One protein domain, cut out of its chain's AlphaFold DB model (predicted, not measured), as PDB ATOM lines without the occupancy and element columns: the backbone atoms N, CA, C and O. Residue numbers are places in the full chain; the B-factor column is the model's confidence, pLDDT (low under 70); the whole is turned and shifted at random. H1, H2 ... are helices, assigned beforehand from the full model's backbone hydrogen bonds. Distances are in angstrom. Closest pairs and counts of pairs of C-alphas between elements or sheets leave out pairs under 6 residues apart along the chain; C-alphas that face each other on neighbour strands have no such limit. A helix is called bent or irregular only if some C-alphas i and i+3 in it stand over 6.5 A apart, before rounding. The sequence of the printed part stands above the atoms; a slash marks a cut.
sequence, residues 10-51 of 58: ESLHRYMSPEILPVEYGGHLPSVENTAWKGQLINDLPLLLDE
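Overview. This is residues 10 to 51 of the 58 residues of an uncharacterized protein of Rhodnius prolixus (UniProt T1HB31). A long helical arm, H2, sticks out from a small wound head of mostly unnamed chain that begins with one short helical turn, H1. Residues 34 to 51, of which 35 to 49 belong to H2, stand free, and this arm makes much of the length. The printed part has 42 residues with two named helices, H1 then H2, and no named strand; the class is all helix, though the named helices hold 19 of the 42 residues, under half. The whole is extended, with a radius of gyration of the C-alphas of 14.9 A and spans of 42 by 19 by 12 A.

Arrangement. H1, residues 10 to 13, is too short for any O i to N i+4 pair; its one O i to N i+3 pair is within hydrogen-bond range. A long link of 21 residues, 14 to 34, leads to H2, residues 35 to 49. H1 and H2 are apart, with no C-alpha of the one within 8 A of the other. In H2, 9 of 11 O i to N i+4 pairs are within hydrogen-bond range. H2 is irregular: C-alphas 43 and 46 are 7.2 A apart.

Along the chain. H1 runs from Glu 10, C-alpha at (127.890, 175.235, 108.937), to His 13, 5.0 A from first to last C-alpha. H2 runs from Thr 35, C-alpha at (128.375, 158.054, 131.043), to Leu 49, C-alpha at (147.603, 150.017, 132.537), 20.9 A from first to last C-alpha.

Size, cuts and confidence. The two C-alphas farthest apart, those of Glu 10 and Asp 50, are 42.3 A apart. The printed part has no cut. The mean pLDDT of the printed part is 93.8, and residue 51 is the one printed residue under 70.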
ATOM      1  N   GLU A  10     128.002 175.575 110.362       96.19
ATOM      2  CA  GLU A  10     127.890 175.235 108.937       96.19
ATOM      3  C   GLU A  10     129.249 174.807 108.370       96.19
ATOM      4  O   GLU A  10     129.354 173.862 107.585       96.19
ATOM      5  N   SER A  11     130.332 175.467 108.795       95.88
ATOM      6  CA  SER A  11     131.687 175.063 108.409       95.88
ATOM      7  C   SER A  11     132.098 173.697 108.975       95.88
ATOM      8  O   SER A  11     132.856 172.981 108.315       95.88
ATOM      9  N   LEU A  12     131.590 173.320 110.155       96.56
ATOM     10  CA  LEU A  12     131.776 171.995 110.757       96.56
ATOM     11  C   LEU A  12     130.972 170.934 109.992       96.56
ATOM     12  O   LEU A  12     131.494 169.854 109.704       96.56
ATOM     13  N   HIS A  13     129.735 171.251 109.598       97.12
ATOM     14  CA  HIS A  13     128.825 170.313 108.933       97.12
ATOM     15  C   HIS A  13     129.272 169.884 107.535       97.12
ATOM     16  O   HIS A  13     128.865 168.836 107.036       97.12
ATOM     17  N   ARG A  14     130.204 170.627 106.927       96.06
ATOM     18  CA  ARG A  14     130.907 170.205 105.700       96.06
ATOM     19  C   ARG A  14     131.748 168.941 105.890       96.06
ATOM     20  O   ARG A  14     132.061 168.280 104.903       96.06
ATOM     21  N   TYR A  15     132.134 168.628 107.127       95.19
ATOM     22  CA  TYR A  15     132.981 167.483 107.471       95.19
ATOM     23  C   TYR A  15     132.240 166.412 108.272       95.19
ATOM     24  O   TYR A  15     132.579 165.235 108.167       95.19
ATOM     25  N   MET A  16     131.242 166.799 109.068       95.62
ATOM     26  CA  MET A  16     130.463 165.884 109.903       95.62
ATOM     27  C   MET A  16     128.972 166.151 109.741       95.62
ATOM     28  O   MET A  16     128.526 167.272 109.933       95.62
ATOM     29  N   SER A  17     128.188 165.121 109.432       97.44
ATOM     30  CA  SER A  17     126.737 165.285 109.302       97.44
ATOM     31  C   SER A  17     126.105 165.756 110.626       97.44
ATOM     32  O   SER A  17     126.412 165.174 111.669       97.44
ATOM     33  N   PRO A  18     125.179 166.733 110.616       97.62
ATOM     34  CA  PRO A  18     124.447 167.134 111.820       97.62
ATOM     35  C   PRO A  18     123.614 165.990 112.426       97.62
ATOM     36  O   PRO A  18     123.375 165.984 113.632       97.62
ATOM     37  N   GLU A  19     123.250 164.973 111.637       98.25
ATOM     38  CA  GLU A  19     122.494 163.794 112.100       98.25
ATOM     39  C   GLU A  19     123.242 162.938 113.133       98.25
ATOM     40  O   GLU A  19     122.624 162.174 113.870       98.25
ATOM     41  N   ILE A  20     124.575 163.036 113.180       96.62
ATOM     42  CA  ILE A  20     125.412 162.277 114.123       96.62
ATOM     43  C   ILE A  20     125.962 163.146 115.256       96.62
ATOM     44  O   ILE A  20     126.732 162.659 116.083       96.62
ATOM     45  N   LEU A  21     125.611 164.433 115.280       96.25
ATOM     46  CA  LEU A  21     126.142 165.395 116.234       96.25
ATOM     47  C   LEU A  21     125.104 165.737 117.317       96.25
ATOM     48  O   LEU A  21     123.915 165.849 117.016       96.25
ATOM     49  N   PRO A  22     125.547 165.947 118.566       96.56
ATOM     50  CA  PRO A  22     124.747 166.559 119.626       96.56
ATOM     51  C   PRO A  22     124.296 167.989 119.302       96.56
ATOM     52  O   PRO A  22     124.939 168.699 118.518       96.56
ATOM     53  N   VAL A  23     123.243 168.448 119.982       97.06
ATOM     54  CA  VAL A  23     122.719 169.821 119.852       97.06
ATOM     55  C   VAL A  23     123.759 170.915 120.135       97.06
ATOM     56  O   VAL A  23     123.711 171.969 119.505       97.06
ATOM     57  N   GLU A  24     124.735 170.685 121.019       95.31
ATOM     58  CA  GLU A  24     125.791 171.662 121.343       95.31
ATOM     59  C   GLU A  24     126.713 171.972 120.157       95.31
ATOM     60  O   GLU A  24     127.402 172.992 120.161       95.31
ATOM     61  N   TYR A  25     126.719 171.103 119.145       96.00
ATOM     62  CA  TYR A  25     127.523 171.229 117.931       96.00
ATOM     63  C   TYR A  25     126.664 171.502 116.685       96.00
ATOM     64  O   TYR A  25     127.086 171.250 115.554       96.00
ATOM     65  N   GLY A  26     125.434 171.990 116.890       95.81
ATOM     66  CA  GLY A  26     124.475 172.269 115.821       95.81
ATOM     67  C   GLY A  26     123.871 171.014 115.185       95.81
ATOM     68  O   GLY A  26     123.412 171.084 114.051       95.81
ATOM     69  N   GLY A  27     123.922 169.867 115.866       97.00
ATOM     70  CA  GLY A  27     123.356 168.614 115.377       97.00
ATOM     71  C   GLY A  27     121.946 168.320 115.885       97.00
ATOM     72  O   GLY A  27     121.311 169.138 116.555       97.00
ATOM     73  N   HIS A  28     121.459 167.124 115.558       97.81
ATOM     74  CA  HIS A  28     120.098 166.671 115.867       97.81
ATOM     75  C   HIS A  28     120.025 165.618 116.981       97.81
ATOM     76  O   HIS A  28     118.927 165.278 117.429       97.81
ATOM     77  N   LEU A  29     121.162 165.093 117.444       96.44
ATOM     78  CA  LEU A  29     121.187 164.180 118.584       96.44
ATOM     79  C   LEU A  29     120.982 164.940 119.900       96.44
ATOM     80  O   LEU A  29     121.281 166.132 119.976       96.44
ATOM     81  N   PRO A  30     120.518 164.257 120.963       95.94
ATOM     82  CA  PRO A  30     120.427 164.845 122.293       95.94
ATOM     83  C   PRO A  30     121.752 165.440 122.786       95.94
ATOM     84  O   PRO A  30     122.826 165.135 122.267       95.94
ATOM     85  N   SER A  31     121.646 166.256 123.836       96.25
ATOM     86  CA  SER A  31     122.791 166.803 124.567       96.25
ATOM     87  C   SER A  31     123.800 165.714 124.934       96.25
ATOM     88  O   SER A  31     123.411 164.584 125.242       96.25
ATOM     89  N   VAL A  32     125.089 166.062 124.895       92.88
ATOM     90  CA  VAL A  32     126.190 165.136 125.200       92.88
ATOM     91  C   VAL A  32     125.964 164.424 126.537       92.88
ATOM     92  O   VAL A  32     126.039 165.020 127.610       92.88
ATOM     93  N   GLU A  33     125.789 163.108 126.459       93.50
ATOM     94  CA  GLU A  33     125.784 162.186 127.590       93.50
ATOM     95  C   GLU A  33     126.965 161.227 127.393       93.50
ATOM     96  O   GLU A  33     127.028 160.504 126.399       93.50
ATOM     97  N   ASN A  34     127.947 161.259 128.296       92.31
ATOM     98  CA  ASN A  34     129.187 160.489 128.157       92.31
ATOM     99  C   ASN A  34     129.362 159.389 129.211       92.31
ATOM    100  O   ASN A  34     130.448 158.816 129.316       92.31
ATOM    101  N   THR A  35     128.328 159.074 129.989       95.19
ATOM    102  CA  THR A  35     128.375 158.054 131.043       95.19
ATOM    103  C   THR A  35     128.669 156.678 130.465       95.19
ATOM    104  O   THR A  35     129.493 155.960 131.027       95.19
ATOM    105  N   ALA A  36     128.086 156.329 129.314       92.50
ATOM    106  CA  ALA A  36     128.371 155.057 128.646       92.50
ATOM    107  C   ALA A  36     129.863 154.912 128.290       92.50
ATOM    108  O   ALA A  36     130.489 153.906 128.622       92.50
ATOM    109  N   TRP A  37     130.455 155.944 127.682       93.00
ATOM    110  CA  TRP A  37     131.875 155.943 127.314       93.00
ATOM    111  C   TRP A  37     132.792 155.947 128.537       93.00
ATOM    112  O   TRP A  37     133.790 155.236 128.550       93.00
ATOM    113  N   LYS A  38     132.444 156.693 129.594       95.56
ATOM    114  CA  LYS A  38     133.172 156.650 130.874       95.56
ATOM    115  C   LYS A  38     133.138 155.257 131.494       95.56
ATOM    116  O   LYS A  38     134.162 154.791 131.979       95.56
ATOM    117  N   GLY A  39     131.982 154.597 131.472       97.38
ATOM    118  CA  GLY A  39     131.840 153.226 131.954       97.38
ATOM    119  C   GLY A  39     132.734 152.262 131.180       97.38
ATOM    120  O   GLY A  39     133.436 151.459 131.787       97.38
ATOM    121  N   GLN A  40     132.773 152.393 129.854       96.31
ATOM    122  CA  GLN A  40     133.665 151.596 129.015       96.31
ATOM    123  C   GLN A  40     135.144 151.874 129.318       96.31
ATOM    124  O   GLN A  40     135.892 150.933 129.544       96.31
ATOM    125  N   LEU A  41     135.543 153.144 129.437       95.06
ATOM    126  CA  LEU A  41     136.915 153.522 129.793       95.06
ATOM    127  C   LEU A  41     137.364 152.897 131.123       95.06
ATOM    128  O   LEU A  41     138.495 152.442 131.242       95.06
ATOM    129  N   ILE A  42     136.481 152.866 132.126       95.81
ATOM    130  CA  ILE A  42     136.763 152.240 133.426       95.81
ATOM    131  C   ILE A  42     136.940 150.726 133.278       95.81
ATOM    132  O   ILE A  42     137.837 150.159 133.898       95.81
ATOM    133  N   ASN A  43     136.109 150.071 132.466       95.88
ATOM    134  CA  ASN A  43     136.211 148.629 132.227       95.88
ATOM    135  C   ASN A  43     137.484 148.254 131.459       95.88
ATOM    136  O   ASN A  43     138.067 147.207 131.732       95.88
ATOM    137  N   ASP A  44     137.921 149.117 130.544       95.06
ATOM    138  CA  ASP A  44     139.122 148.922 129.732       95.06
ATOM    139  C   ASP A  44     140.404 149.334 130.482       95.06
ATOM    140  O   ASP A  44     141.508 149.006 130.052       95.06
ATOM    141  N   LEU A  45     140.281 150.011 131.634       93.25
ATOM    142  CA  LEU A  45     141.410 150.522 132.416       93.25
ATOM    143  C   LEU A  45     142.482 149.465 132.743       93.25
ATOM    144  O   LEU A  45     143.657 149.796 132.606       93.25
ATOM    145  N   PRO A  46     142.153 148.213 133.126       90.88
ATOM    146  CA  PRO A  46     143.175 147.194 133.364       90.88
ATOM    147  C   PRO A  46     144.030 146.898 132.124       90.88
ATOM    148  O   PRO A  46     145.236 146.741 132.250       90.88
ATOM    149  N   LEU A  47     143.433 146.892 130.925       88.75
ATOM    150  CA  LEU A  47     144.162 146.668 129.670       88.75
ATOM    151  C   LEU A  47     145.097 147.837 129.341       88.75
ATOM    152  O   LEU A  47     146.190 147.626 128.840       88.75
ATOM    153  N   LEU A  48     144.666 149.067 129.634       86.31
ATOM    154  CA  LEU A  48     145.441 150.282 129.360       86.31
ATOM    155  C   LEU A  48     146.634 150.462 130.308       86.31
ATOM    156  O   LEU A  48     147.580 151.170 129.967       86.31
ATOM    157  N   LEU A  49     146.565 149.888 131.512       83.00
ATOM    158  CA  LEU A  49     147.603 150.017 132.537       83.00
ATOM    159  C   LEU A  49     148.619 148.867 132.530       83.00
ATOM    160  O   LEU A  49     149.690 149.033 133.105       83.00
ATOM    161  N   ASP A  50     148.318 147.754 131.859       76.94
ATOM    162  CA  ASP A  50     149.249 146.633 131.650       76.94
ATOM    163  C   ASP A  50     150.221 146.869 130.466       76.94
ATOM    164  O   ASP A  50     150.979 145.974 130.086       76.94
ATOM    165  N   GLU A  51     150.229 148.070 129.872       68.31
ATOM    166  CA  GLU A  51     151.155 148.424 128.793       68.31
ATOM    167  C   GLU A  51     152.604 148.559 129.325       68.31
ATOM    168  O   GLU A  51     152.877 149.399 130.189       68.31
TER     169      GLU A  51